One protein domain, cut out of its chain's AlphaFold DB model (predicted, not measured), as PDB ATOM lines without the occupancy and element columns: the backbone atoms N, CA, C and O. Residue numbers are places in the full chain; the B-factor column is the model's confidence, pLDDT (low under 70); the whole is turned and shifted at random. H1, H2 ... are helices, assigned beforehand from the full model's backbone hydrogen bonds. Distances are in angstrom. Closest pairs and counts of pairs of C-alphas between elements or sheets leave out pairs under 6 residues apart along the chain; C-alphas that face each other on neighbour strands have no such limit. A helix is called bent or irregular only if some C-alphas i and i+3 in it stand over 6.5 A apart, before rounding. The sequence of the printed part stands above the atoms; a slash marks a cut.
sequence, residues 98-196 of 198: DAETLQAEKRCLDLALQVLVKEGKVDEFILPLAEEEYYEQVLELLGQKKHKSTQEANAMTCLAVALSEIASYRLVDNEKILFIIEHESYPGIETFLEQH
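What this domain is: This is residues 98 to 196 of the 198 residues of an uncharacterized protein of Sporosarcina newyorkensis (UniProt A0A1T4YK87). Six helices lie roughly side by side in a small bundle: the long H1 and H4 make the core, H2 and H3 cover one side of this pair, and H5 and H6 cover the opposite side. The loop of residues 145 to 151, between H3 and H4, sticks out. The printed part has 99 residues with six named helices, H1 to H6 in chain order, and no named strand; the class is all helix. It is compact, with a radius of gyration of the C-alphas of 12.6 A, and rounded, spanning 33 by 28 by 23 A.

Where its parts are: H1, the longest helix, is residues 99 to 118 and measures 28.7 A from C-alpha 99 at (101.190, 8.736, 67.999) to C-alpha 118 at (88.641, 31.829, 79.611). H4, residues 155 to 168, measures 19.8 A. H2 is residues 124 to 129, 9.9 A long; it is neither bent nor irregular, but only just: C-alphas 125 and 128 are 6.4 A apart. H3, residues 132 to 141, 15.0 A long, is irregular, with C-alphas 133 and 136 7.9 A apart. H5 is residues 174 to 182, 12.1 A. H6 is residues 186 to 196, 15.8 A, and ends with C-alpha 196 at (94.603, 27.585, 85.125).

How they stand to each other: H1 and H4 are the hub, touching three helices each. They touch each other at a shallow tilt of 32 degrees, the same way; their closest C-alphas, of Leu 109 and Leu 159, are 4.8 A apart. H1 touches H2 with residues 110 to 117 alone, closest at C-alphas 117 and 124, 5.6 A, as a helical hairpin. H2 and H3 form another hairpin, at a shallow tilt of 34 degrees, only just short of steep; their closest C-alphas, of Leu 129 and Val 138, are 6.2 A apart. H4 touches H3 with residues 155 to 161 alone, closest at C-alphas 158 and 139, 6.1 A. H1 touches H6, the same way at 19 degrees, a shallow tilt; the closest C-alphas, of Cys 108 and Glu 190, are 5.4 A apart. H5 and H6 are a hairpin, closest at C-alphas 180 and 188, 6.3 A. H4 and H5, also a hairpin, only just touch, with 3 pairs of C-alphas within 8 A, the closest those of Ala 167 and Asn 174, 5.4 A. H1 and H3 are apart, as are H4 and H6. Every O i to N i+4 pair is within hydrogen-bond range in H1, H4 and H5, against 4 of 6 in H3, 6 of 7 in H6 and 0 of 2 in H2, where 2 of 3 O i to N i+3 pairs are.

The domain as a whole: The C-alphas farthest apart, of Thr 150 and Gln 195, are 33.6 A apart. The printed part has no cut. The link from H3 to H4, 13 residues, is long; the other four are tight. The mean pLDDT of the printed part is 74.0, and residues 143 to 152 and 171 to 188 are under 70.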
ATOM      1  N   ASP A  98     105.793  10.071  67.275       72.62
ATOM      2  CA  ASP A  98     105.002   8.903  67.648       72.62
ATOM      3  C   ASP A  98     103.566   9.328  68.012       72.62
ATOM      4  O   ASP A  98     103.294  10.467  68.399       72.62
ATOM      5  N   ALA A  99     102.608   8.417  67.832       74.44
ATOM      6  CA  ALA A  99     101.190   8.736  67.999       74.44
ATOM      7  C   ALA A  99     100.839   9.216  69.422       74.44
ATOM      8  O   ALA A  99      99.886   9.976  69.590       74.44
ATOM      9  N   GLU A 100     101.611   8.795  70.429       76.31
ATOM     10  CA  GLU A 100     101.429   9.203  71.825       76.31
ATOM     11  C   GLU A 100     101.819  10.673  72.017       76.31
ATOM     12  O   GLU A 100     101.065  11.446  72.613       76.31
ATOM     13  N   THR A 101     102.941  11.085  71.432       72.56
ATOM     14  CA  THR A 101     103.428  12.465  71.450       72.56
ATOM     15  C   THR A 101     102.477  13.398  70.703       72.56
ATOM     16  O   THR A 101     102.098  14.442  71.232       72.56
ATOM     17  N   LEU A 102     101.990  12.994  69.526       76.12
ATOM     18  CA  LEU A 102     101.015  13.779  68.762       76.12
ATOM     19  C   LEU A 102      99.698  13.964  69.533       76.12
ATOM     20  O   LEU A 102      99.082  15.031  69.499       76.12
ATOM     21  N   GLN A 103      99.248  12.929  70.244       81.19
ATOM     22  CA  GLN A 103      98.054  13.016  71.080       81.19
ATOM     23  C   GLN A 103      98.265  13.948  72.282       81.19
ATOM     24  O   GLN A 103      97.367  14.725  72.619       81.19
ATOM     25  N   ALA A 104      99.442  13.902  72.909       79.44
ATOM     26  CA  ALA A 104      99.800  14.794  74.008       79.44
ATOM     27  C   ALA A 104      99.873  16.264  73.554       79.44
ATOM     28  O   ALA A 104      99.349  17.143  74.239       79.44
ATOM     29  N   GLU A 105     100.436  16.528  72.372       78.75
ATOM     30  CA  GLU A 105     100.474  17.857  71.752       78.75
ATOM     31  C   GLU A 105      99.074  18.427  71.532       78.75
ATOM     32  O   GLU A 105      98.791  19.548  71.954       78.75
ATOM     33  N   LYS A 106      98.175  17.637  70.931       82.88
ATOM     34  CA  LYS A 106      96.778  18.035  70.697       82.88
ATOM     35  C   LYS A 106      96.058  18.385  71.992       82.88
ATOM     36  O   LYS A 106      95.360  19.392  72.060       82.88
ATOM     37  N   ARG A 107      96.256  17.578  73.037       83.88
ATOM     38  CA  ARG A 107      95.645  17.825  74.344       83.88
ATOM     39  C   ARG A 107      96.188  19.096  74.993       83.88
ATOM     40  O   ARG A 107      95.413  19.887  75.519       83.88
ATOM     41  N   CYS A 108      97.498  19.322  74.931       83.00
ATOM     42  CA  CYS A 108      98.096  20.557  75.436       83.00
ATOM     43  C   CYS A 108      97.609  21.785  74.655       83.00
ATOM     44  O   CYS A 108      97.360  22.824  75.261       83.00
ATOM     45  N   LEU A 109      97.449  21.671  73.332       85.25
ATOM     46  CA  LEU A 109      96.929  22.748  72.488       85.25
ATOM     47  C   LEU A 109      95.499  23.119  72.887       85.25
ATOM     48  O   LEU A 109      95.226  24.294  73.120       85.25
ATOM     49  N   ASP A 110      94.616  22.131  73.019       86.88
ATOM     50  CA  ASP A 110      93.232  22.339  73.454       86.88
ATOM     51  C   ASP A 110      93.172  23.063  74.812       86.88
ATOM     52  O   ASP A 110      92.510  24.092  74.954       86.88
ATOM     53  N   LEU A 111      93.964  22.612  75.790       85.50
ATOM     54  CA  LEU A 111      94.047  23.265  77.099       85.50
ATOM     55  C   LEU A 111      94.577  24.707  77.000       85.50
ATOM     56  O   LEU A 111      94.054  25.609  77.654       85.50
ATOM     57  N   ALA A 112      95.597  24.959  76.177       84.62
ATOM     58  CA  ALA A 112      96.148  26.302  75.999       84.62
ATOM     59  C   ALA A 112      95.115  27.261  75.381       84.62
ATOM     60  O   ALA A 112      94.951  28.390  75.848       84.62
ATOM     61  N   LEU A 113      94.366  26.797  74.378       85.56
ATOM     62  CA  LEU A 113      93.277  27.565  73.779       85.56
ATOM     63  C   LEU A 113      92.162  27.847  74.794       85.56
ATOM     64  O   LEU A 113      91.689  28.978  74.872       85.56
ATOM     65  N   GLN A 114      91.795  26.872  75.630       86.12
ATOM     66  CA  GLN A 114      90.808  27.073  76.697       86.12
ATOM     67  C   GLN A 114      91.237  28.145  77.704       86.12
ATOM     68  O   GLN A 114      90.406  28.958  78.111       86.12
ATOM     69  N   VAL A 115      92.521  28.201  78.079       84.19
ATOM     70  CA  VAL A 115      93.050  29.279  78.936       84.19
ATOM     71  C   VAL A 115      92.876  30.640  78.258       84.19
ATOM     72  O   VAL A 115      92.371  31.577  78.875       84.19
ATOM     73  N   LEU A 116      93.236  30.756  76.978       82.50
ATOM     74  CA  LEU A 116      93.107  32.008  76.226       82.50
ATOM     75  C   LEU A 116      91.646  32.458  76.060       82.50
ATOM     76  O   LEU A 116      91.370  33.658  76.139       82.50
ATOM     77  N   VAL A 117      90.717  31.517  75.873       86.06
ATOM     78  CA  VAL A 117      89.273  31.787  75.798       86.06
ATOM     79  C   VAL A 117      88.719  32.214  77.156       86.06
ATOM     80  O   VAL A 117      88.036  33.235  77.245       86.06
ATOM     81  N   LYS A 118      89.056  31.494  78.235       84.62
ATOM     82  CA  LYS A 118      88.641  31.829  79.611       84.62
ATOM     83  C   LYS A 118      89.075  33.241  80.008       84.62
ATOM     84  O   LYS A 118      88.308  33.973  80.627       84.62
ATOM     85  N   GLU A 119      90.279  33.638  79.606       82.00
ATOM     86  CA  GLU A 119      90.853  34.962  79.878       82.00
ATOM     87  C   GLU A 119      90.399  36.047  78.875       82.00
ATOM     88  O   GLU A 119      90.876  37.187  78.914       82.00
ATOM     89  N   GLY A 120      89.476  35.707  77.965       80.81
ATOM     90  CA  GLY A 120      88.873  36.623  76.994       80.81
ATOM     91  C   GLY A 120      89.865  37.191  75.977       80.81
ATOM     92  O   GLY A 120      89.652  38.290  75.462       80.81
ATOM     93  N   LYS A 121      90.982  36.495  75.736       82.12
ATOM     94  CA  LYS A 121      92.018  36.904  74.772       82.12
ATOM     95  C   LYS A 121      91.709  36.431  73.367       82.12
ATOM     96  O   LYS A 121      92.052  37.111  72.405       82.12
ATOM     97  N   VAL A 122      91.049  35.286  73.272       82.56
ATOM     98  CA  VAL A 122      90.620  34.671  72.024       82.56
ATOM     99  C   VAL A 122      89.158  34.275  72.176       82.56
ATOM    100  O   VAL A 122      88.677  34.037  73.280       82.56
ATOM    101  N   ASP A 123      88.432  34.275  71.072       82.75
ATOM    102  CA  ASP A 123      87.016  33.944  71.052       82.75
ATOM    103  C   ASP A 123      86.812  32.416  71.081       82.75
ATOM    104  O   ASP A 123      87.649  31.651  70.595       82.75
ATOM    105  N   GLU A 124      85.693  31.962  71.642       83.19
ATOM    106  CA  GLU A 124      85.394  30.545  71.893       83.19
ATOM    107  C   GLU A 124      85.328  29.718  70.598       83.19
ATOM    108  O   GLU A 124      85.562  28.508  70.608       83.19
ATOM    109  N   PHE A 125      85.097  30.374  69.455       83.94
ATOM    110  CA  PHE A 125      85.082  29.721  68.147       83.94
ATOM    111  C   PHE A 125      86.428  29.101  67.737       83.94
ATOM    112  O   PHE A 125      86.451  28.342  66.772       83.94
ATOM    113  N   ILE A 126      87.535  29.388  68.439       80.62
ATOM    114  CA  ILE A 126      88.834  28.762  68.157       80.62
ATOM    115  C   ILE A 126      88.931  27.313  68.653       80.62
ATOM    116  O   ILE A 126      89.687  26.528  68.090       80.62
ATOM    117  N   LEU A 127      88.160  26.936  69.679       81.56
ATOM    118  CA  LEU A 127      88.192  25.594  70.271       81.56
ATOM    119  C   LEU A 127      87.854  24.471  69.272       81.56
ATOM    120  O   LEU A 127      88.626  23.518  69.186       81.56
ATOM    121  N   PRO A 128      86.782  24.562  68.456       81.94
ATOM    122  CA  PRO A 128      86.505  23.548  67.435       81.94
ATOM    123  C   PRO A 128      87.527  23.527  66.285       81.94
ATOM    124  O   PRO A 128      87.478  22.623  65.462       81.94
ATOM    125  N   LEU A 129      88.437  24.506  66.204       79.75
ATOM    126  CA  LEU A 129      89.489  24.562  65.186       79.75
ATOM    127  C   LEU A 129      90.781  23.864  65.636       79.75
ATOM    128  O   LEU A 129      91.741  23.810  64.873       79.75
ATOM    129  N   ALA A 130      90.825  23.291  66.843       74.94
ATOM    130  CA  ALA A 130      91.964  22.530  67.363       74.94
ATOM    131  C   ALA A 130      92.119  21.132  66.714       74.94
ATOM    132  O   ALA A 130      92.537  20.171  67.361       74.94
ATOM    133  N   GLU A 131      91.794  21.014  65.426       78.31
ATOM    134  CA  GLU A 131      91.952  19.813  64.609       78.31
ATOM    135  C   GLU A 131      92.968  20.066  63.486       78.31
ATOM    136  O   GLU A 131      93.138  21.198  63.031       78.31
ATOM    137  N   GLU A 132      93.649  19.009  63.027       72.38
ATOM    138  CA  GLU A 132      94.764  19.115  62.067       72.38
ATOM    139  C   GLU A 132      94.399  19.863  60.782       72.38
ATOM    140  O   GLU A 132      95.213  20.614  60.249       72.38
ATOM    141  N   GLU A 133      93.163  19.707  60.311       77.38
ATOM    142  CA  GLU A 133      92.646  20.366  59.111       77.38
ATOM    143  C   GLU A 133      92.449  21.888  59.258       77.38
ATOM    144  O   GLU A 133      92.302  22.585  58.252       77.38
ATOM    145  N   TYR A 134      92.498  22.426  60.482       81.88
ATOM    146  CA  TYR A 134      92.237  23.840  60.776       81.88
ATOM    147  C   TYR A 134      93.388  24.561  61.492       81.88
ATOM    148  O   TYR A 134      93.244  25.732  61.851       81.88
ATOM    149  N   TYR A 135      94.553  23.933  61.654       82.00
ATOM    150  CA  TYR A 135      95.706  24.538  62.334       82.00
ATOM    151  C   TYR A 135      96.186  25.857  61.722       82.00
ATOM    152  O   TYR A 135      96.568  26.769  62.455       82.00
ATOM    153  N   GLU A 136      96.101  26.019  60.401       79.06
ATOM    154  CA  GLU A 136      96.389  27.309  59.759       79.06
ATOM    155  C   GLU A 136      95.450  28.415  60.263       79.06
ATOM    156  O   GLU A 136      95.893  29.521  60.572       79.06
ATOM    157  N   GLN A 137      94.162  28.102  60.434       81.00
ATOM    158  CA  GLN A 137      93.164  29.051  60.931       81.00
ATOM    159  C   GLN A 137      93.398  29.372  62.411       81.00
ATOM    160  O   GLN A 137      93.275  30.527  62.815       81.00
ATOM    161  N   VAL A 138      93.800  28.384  63.219       80.44
ATOM    162  CA  VAL A 138      94.199  28.600  64.620       80.44
ATOM    163  C   VAL A 138      95.367  29.588  64.703       80.44
ATOM    164  O   VAL A 138      95.304  30.544  65.474       80.44
ATOM    165  N   LEU A 139      96.405  29.418  63.878       79.31
ATOM    166  CA  LEU A 139      97.567  30.315  63.846       79.31
ATOM    167  C   LEU A 139      97.212  31.744  63.406       79.31
ATOM    168  O   LEU A 139      97.747  32.715  63.952       79.31
ATOM    169  N   GLU A 140      96.302  31.894  62.441       80.31
ATOM    170  CA  GLU A 140      95.810  33.209  62.021       80.31
ATOM    171  C   GLU A 140      95.075  33.934  63.156       80.31
ATOM    172  O   GLU A 140      95.290  35.131  63.376       80.31
ATOM    173  N   LEU A 141      94.235  33.209  63.898       79.56
ATOM    174  CA  LEU A 141      93.433  33.742  64.998       79.56
ATOM    175  C   LEU A 141      94.262  34.061  66.244       79.56
ATOM    176  O   LEU A 141      93.973  35.046  66.923       79.56
ATOM    177  N   LEU A 142      95.312  33.282  66.509       76.44
ATOM    178  CA  LEU A 142      96.261  33.518  67.601       76.44
ATOM    179  C   LEU A 142      97.254  34.657  67.328       76.44
ATOM    180  O   LEU A 142      98.030  34.997  68.212       76.44
ATOM    181  N   GLY A 143      97.219  35.298  66.151       66.00
ATOM    182  CA  GLY A 143      97.850  36.608  65.977       66.00
ATOM    183  C   GLY A 143      99.006  36.714  64.982       66.00
ATOM    184  O   GLY A 143      99.751  37.694  65.039       66.00
ATOM    185  N   GLN A 144      99.139  35.835  63.985       56.53
ATOM    186  CA  GLN A 144     100.094  36.066  62.887       56.53
ATOM    187  C   GLN A 144      99.498  36.838  61.696       56.53
ATOM    188  O   GLN A 144      99.504  36.376  60.562       56.53
ATOM    189  N   LYS A 145      99.098  38.104  61.886       47.72
ATOM    190  CA  LYS A 145      98.893  39.020  60.734       47.72
ATOM    191  C   LYS A 145     100.200  39.520  60.095       47.72
ATOM    192  O   LYS A 145     100.141  40.332  59.171       47.72
ATOM    193  N   LYS A 146     101.379  39.108  60.582       46.59
ATOM    194  CA  LYS A 146     102.659  39.729  60.184       46.59
ATOM    195  C   LYS A 146     103.813  38.820  59.782       46.59
ATOM    196  O   LYS A 146     104.807  39.356  59.309       46.59
ATOM    197  N   HIS A 147     103.686  37.503  59.838       41.81
ATOM    198  CA  HIS A 147     104.705  36.636  59.261       41.81
ATOM    199  C   HIS A 147     104.037  35.560  58.416       41.81
ATOM    200  O   HIS A 147     103.389  34.663  58.928       41.81
ATOM    201  N   LYS A 148     104.238  35.635  57.095       43.59
ATOM    202  CA  LYS A 148     104.273  34.428  56.264       43.59
ATOM    203  C   LYS A 148     105.492  33.631  56.725       43.59
ATOM    204  O   LYS A 148     106.558  33.742  56.126       43.59
ATOM    205  N   SER A 149     105.380  32.958  57.863       46.16
ATOM    206  CA  SER A 149     106.356  31.954  58.238       46.16
ATOM    207  C   SER A 149     106.109  30.770  57.304       46.16
ATOM    208  O   SER A 149     104.982  30.330  57.108       46.16
ATOM    209  N   THR A 150     107.166  30.308  56.653       49.69
ATOM    210  CA  THR A 150     107.177  29.131  55.780       49.69
ATOM    211  C   THR A 150     107.056  27.824  56.583       49.69
ATOM    212  O   THR A 150     107.382  26.764  56.057       49.69
ATOM    213  N   GLN A 151     106.682  27.891  57.870       56.59
ATOM    214  CA  GLN A 151     106.572  26.722  58.738       56.59
ATOM    215  C   GLN A 151     105.265  25.985  58.472       56.59
ATOM    216  O   GLN A 151     104.196  26.584  58.381       56.59
ATOM    217  N   GLU A 152     105.376  24.668  58.377       68.38
ATOM    218  CA  GLU A 152     104.250  23.753  58.264       68.38
ATOM    219  C   GLU A 152     103.347  23.860  59.507       68.38
ATOM    220  O   GLU A 152     103.818  23.817  60.651       68.38
ATOM    221  N   ALA A 153     102.044  24.040  59.282       74.81
ATOM    222  CA  ALA A 153     101.063  24.129  60.352       74.81
ATOM    223  C   ALA A 153     100.840  22.736  60.959       74.81
ATOM    224  O   ALA A 153     100.268  21.849  60.333       74.81
ATOM    225  N   ASN A 154     101.310  22.540  62.190       78.44
ATOM    226  CA  ASN A 154     101.161  21.299  62.947       78.44
ATOM    227  C   ASN A 154     100.816  21.595  64.420       78.44
ATOM    228  O   ASN A 154     100.810  22.755  64.849       78.44
ATOM    229  N   ALA A 155     100.511  20.543  65.188       77.56
ATOM    230  CA  ALA A 155     100.058  20.657  66.575       77.56
ATOM    231  C   ALA A 155     101.101  21.358  67.462       77.56
ATOM    232  O   ALA A 155     100.753  22.260  68.223       77.56
ATOM    233  N   MET A 156     102.382  21.009  67.300       77.62
ATOM    234  CA  MET A 156     103.502  21.638  68.002       77.62
ATOM    235  C   MET A 156     103.611  23.140  67.701       77.62
ATOM    236  O   MET A 156     103.728  23.939  68.628       77.62
ATOM    237  N   THR A 157     103.539  23.547  66.430       76.94
ATOM    238  CA  THR A 157     103.598  24.964  66.040       76.94
ATOM    239  C   THR A 157     102.427  25.744  66.637       76.94
ATOM    240  O   THR A 157     102.628  26.822  67.198       76.94
ATOM    241  N   CYS A 158     101.212  25.190  66.582       79.25
ATOM    242  CA  CYS A 158     100.030  25.820  67.180       79.25
ATOM    243  C   CYS A 158     100.162  25.955  68.700       79.25
ATOM    244  O   CYS A 158      99.883  27.020  69.251       79.25
ATOM    245  N   LEU A 159     100.633  24.901  69.374       82.38
ATOM    246  CA  LEU A 159     100.849  24.898  70.817       82.38
ATOM    247  C   LEU A 159     101.899  25.935  71.224       82.38
ATOM    248  O   LEU A 159     101.679  26.690  72.169       82.38
ATOM    249  N   ALA A 160     103.014  26.017  70.499       78.06
ATOM    250  CA  ALA A 160     104.072  26.986  70.770       78.06
ATOM    251  C   ALA A 160     103.562  28.433  70.670       78.06
ATOM    252  O   ALA A 160     103.854  29.253  71.541       78.06
ATOM    253  N   VAL A 161     102.758  28.738  69.645       81.00
ATOM    254  CA  VAL A 161     102.148  30.066  69.485       81.00
ATOM    255  C   VAL A 161     101.138  30.344  70.599       81.00
ATOM    256  O   VAL A 161     101.197  31.409  71.208       81.00
ATOM    257  N   ALA A 162     100.273  29.385  70.938       82.50
ATOM    258  CA  ALA A 162      99.317  29.543  72.035       82.50
ATOM    259  C   ALA A 162     100.021  29.804  73.380       82.50
ATOM    260  O   ALA A 162      99.649  30.722  74.109       82.50
ATOM    261  N   LEU A 163     101.086  29.057  73.692       80.56
ATOM    262  CA  LEU A 163     101.899  29.269  74.895       80.56
ATOM    263  C   LEU A 163     102.614  30.628  74.879       80.56
ATOM    264  O   LEU A 163     102.709  31.282  75.918       80.56
ATOM    265  N   SER A 164     103.080  31.079  73.712       79.38
ATOM    266  CA  SER A 164     103.686  32.403  73.547       79.38
ATOM    267  C   SER A 164     102.685  33.535  73.794       79.38
ATOM    268  O   SER A 164     103.022  34.509  74.470       79.38
ATOM    269  N   GLU A 165     101.442  33.402  73.329       80.50
ATOM    270  CA  GLU A 165     100.370  34.360  73.623       80.50
ATOM    271  C   GLU A 165     100.029  34.367  75.122       80.50
ATOM    272  O   GLU A 165      99.978  35.431  75.739       80.50
ATOM    273  N   ILE A 166      99.893  33.192  75.749       80.38
ATOM    274  CA  ILE A 166      99.665  33.063  77.200       80.38
ATOM    275  C   ILE A 166     100.755  33.801  78.000       80.38
ATOM    276  O   ILE A 166     100.447  34.575  78.915       80.38
ATOM    277  N   ALA A 167     102.019  33.603  77.622       77.81
ATOM    278  CA  ALA A 167     103.178  34.273  78.208       77.81
ATOM    279  C   ALA A 167     103.166  35.796  77.959       77.81
ATOM    280  O   ALA A 167     103.423  36.603  78.859       77.81
ATOM    281  N   SER A 168     102.816  36.218  76.743       77.31
ATOM    282  CA  SER A 168     102.767  37.630  76.342       77.31
ATOM    283  C   SER A 168     101.689  38.409  77.093       77.31
ATOM    284  O   SER A 168     101.920  39.545  77.517       77.31
ATOM    285  N   TYR A 169     100.540  37.783  77.346       78.81
ATOM    286  CA  TYR A 169      99.480  38.351  78.178       78.81
ATOM    287  C   TYR A 169      99.775  38.267  79.682       78.81
ATOM    288  O   TYR A 169      98.964  38.751  80.474       78.81
ATOM    289  N   ARG A 170     100.928  37.702  80.083       72.50
ATOM    290  CA  ARG A 170     101.313  37.454  81.482       72.50
ATOM    291  C   ARG A 170     100.236  36.701  82.261       72.50
ATOM    292  O   ARG A 170     100.076  36.915  83.461       72.50
ATOM    293  N   LEU A 171      99.482  35.849  81.567       67.62
ATOM    294  CA  LEU A 171      98.469  35.004  82.198       67.62
ATOM    295  C   LEU A 171      99.141  33.955  83.080       67.62
ATOM    296  O   LEU A 171      98.553  33.506  84.061       67.62
ATOM    297  N   VAL A 172     100.398  33.621  82.767       68.00
ATOM    298  CA  VAL A 172     101.235  32.784  83.613       68.00
ATOM    299  C   VAL A 172     102.689  33.257  83.637       68.00
ATOM    300  O   VAL A 172     103.110  34.101  82.849       68.00
ATOM    301  N   ASP A 173     103.441  32.732  84.601       69.75
ATOM    302  CA  ASP A 173     104.862  32.983  84.812       69.75
ATOM    303  C   ASP A 173     105.708  32.474  83.630       69.75
ATOM    304  O   ASP A 173     105.807  31.266  83.387       69.75
ATOM    305  N   ASN A 174     106.326  33.411  82.909       65.88
ATOM    306  CA  ASN A 174     107.139  33.136  81.725       65.88
ATOM    307  C   ASN A 174     108.332  32.225  82.025       65.88
ATOM    308  O   ASN A 174     108.687  31.411  81.177       65.88
ATOM    309  N   GLU A 175     108.924  32.318  83.219       66.56
ATOM    310  CA  GLU A 175     110.065  31.475  83.595       66.56
ATOM    311  C   GLU A 175     109.638  30.011  83.754       66.56
ATOM    312  O   GLU A 175     110.376  29.104  83.376       66.56
ATOM    313  N   LYS A 176     108.410  29.762  84.231       66.62
ATOM    314  CA  LYS A 176     107.860  28.403  84.343       66.62
ATOM    315  C   LYS A 176     107.494  27.811  82.988       66.62
ATOM    316  O   LYS A 176     107.754  26.633  82.771       66.62
ATOM    317  N   ILE A 177     106.914  28.601  82.083       65.94
ATOM    318  CA  ILE A 177     106.587  28.138  80.726       65.94
ATOM    319  C   ILE A 177     107.869  27.778  79.967       65.94
ATOM    320  O   ILE A 177     107.955  26.684  79.413       65.94
ATOM    321  N   LEU A 178     108.881  28.653  79.998       65.00
ATOM    322  CA  LEU A 178     110.180  28.398  79.366       65.00
ATOM    323  C   LEU A 178     110.858  27.158  79.954       65.00
ATOM    324  O   LEU A 178     111.273  26.286  79.198       65.00
ATOM    325  N   PHE A 179     110.869  27.017  81.283       64.06
ATOM    326  CA  PHE A 179     111.428  25.840  81.947       64.06
ATOM    327  C   PHE A 179     110.752  24.538  81.495       64.06
ATOM    328  O   PHE A 179     111.435  23.557  81.215       64.06
ATOM    329  N   ILE A 180     109.420  24.508  81.391       62.19
ATOM    330  CA  ILE A 180     108.693  23.298  80.980       62.19
ATOM    331  C   ILE A 180     108.937  22.976  79.492       62.19
ATOM    332  O   ILE A 180     109.073  21.800  79.150       62.19
ATOM    333  N   ILE A 181     109.029  23.992  78.625       63.66
ATOM    334  CA  ILE A 181     109.339  23.827  77.193       63.66
ATOM    335  C   ILE A 181     110.769  23.299  77.000       63.66
ATOM    336  O   ILE A 181     110.973  22.361  76.236       63.66
ATOM    337  N   GLU A 182     111.750  23.856  77.716       55.81
ATOM    338  CA  GLU A 182     113.165  23.466  77.622       55.81
ATOM    339  C   GLU A 182     113.446  22.049  78.145       55.81
ATOM    340  O   GLU A 182     114.414  21.422  77.723       55.81
ATOM    341  N   HIS A 183     112.609  21.533  79.051       57.38
ATOM    342  CA  HIS A 183     112.766  20.201  79.652       57.38
ATOM    343  C   HIS A 183     111.841  19.136  79.030       57.38
ATOM    344  O   HIS A 183     111.690  18.058  79.606       57.38
ATOM    345  N   GLU A 184     111.221  19.431  77.880       53.94
ATOM    346  CA  GLU A 184     110.525  18.475  77.001       53.94
ATOM    347  C   GLU A 184     109.552  17.505  77.706       53.94
ATOM    348  O   GLU A 184     109.537  16.306  77.429       53.94
ATOM    349  N   SER A 185     108.696  17.984  78.616       62.06
ATOM    350  CA  SER A 185     107.646  17.123  79.184       62.06
ATOM    351  C   SER A 185     106.246  17.682  78.930       62.06
ATOM    352  O   SER A 185     105.734  18.510  79.682       62.06
ATOM    353  N   TYR A 186     105.579  17.167  77.888       66.38
ATOM    354  CA  TYR A 186     104.141  17.383  77.668       66.38
ATOM    355  C   TYR A 186     103.290  17.115  78.926       66.38
ATOM    356  O   TYR A 186     102.408  17.925  79.208       66.38
ATOM    357  N   PRO A 187     103.581  16.094  79.767       67.50
ATOM    358  CA  PRO A 187     102.880  15.916  81.043       67.50
ATOM    359  C   PRO A 187     103.002  17.113  82.005       67.50
ATOM    360  O   PRO A 187     102.072  17.406  82.762       67.50
ATOM    361  N   GLY A 188     104.140  17.817  81.979       67.88
ATOM    362  CA  GLY A 188     104.364  19.035  82.757       67.88
ATOM    363  C   GLY A 188     103.543  20.214  82.233       67.88
ATOM    364  O   GLY A 188     102.935  20.926  83.034       67.88
ATOM    365  N   ILE A 189     103.470  20.377  80.904       70.56
ATOM    366  CA  ILE A 189     102.648  21.408  80.241       70.56
ATOM    367  C   ILE A 189     101.164  21.170  80.535       70.56
ATOM    368  O   ILE A 189     100.464  22.088  80.957       70.56
ATOM    369  N   GLU A 190     100.694  19.934  80.370       74.62
ATOM    370  CA  GLU A 190      99.300  19.548  80.599       74.62
ATOM    371  C   GLU A 190      98.858  19.863  82.034       74.62
ATOM    372  O   GLU A 190      97.904  20.612  82.244       74.62
ATOM    373  N   THR A 191      99.611  19.378  83.030       73.62
ATOM    374  CA  THR A 191      99.310  19.602  84.455       73.62
ATOM    375  C   THR A 191      99.258  21.093  84.794       73.62
ATOM    376  O   THR A 191      98.454  21.531  85.618       73.62
ATOM    377  N   PHE A 192     100.130  21.885  84.175       74.31
ATOM    378  CA  PHE A 192     100.210  23.323  84.380       74.31
ATOM    379  C   PHE A 192      99.019  24.075  83.768       74.31
ATOM    380  O   PHE A 192      98.444  24.944  84.427       74.31
ATOM    381  N   LEU A 193      98.612  23.729  82.545       77.44
ATOM    382  CA  LEU A 193      97.453  24.342  81.891       77.44
ATOM    383  C   LEU A 193      96.143  23.966  82.601       77.44
ATOM    384  O   LEU A 193      95.311  24.837  82.855       77.44
ATOM    385  N   GLU A 194      95.991  22.709  83.033       78.12
ATOM    386  CA  GLU A 194      94.821  22.253  83.800       78.12
ATOM    387  C   GLU A 194      94.611  23.041  85.107       78.12
ATOM    388  O   GLU A 194      93.470  23.251  85.531       78.12
ATOM    389  N   GLN A 195      95.687  23.509  85.752       76.75
ATOM    390  CA  GLN A 195      95.597  24.340  86.961       76.75
ATOM    391  C   GLN A 195      94.980  25.720  86.705       76.75
ATOM    392  O   GLN A 195      94.397  26.285  87.625       76.75
ATOM    393  N   HIS A 196      95.091  26.249  85.485       71.88
ATOM    394  CA  HIS A 196      94.603  27.585  85.125       71.88
ATOM    395  C   HIS A 196      93.187  27.559  84.534       71.88
ATOM    396  O   HIS A 196      92.490  28.575  84.525       71.88
TER     397      HIS A 196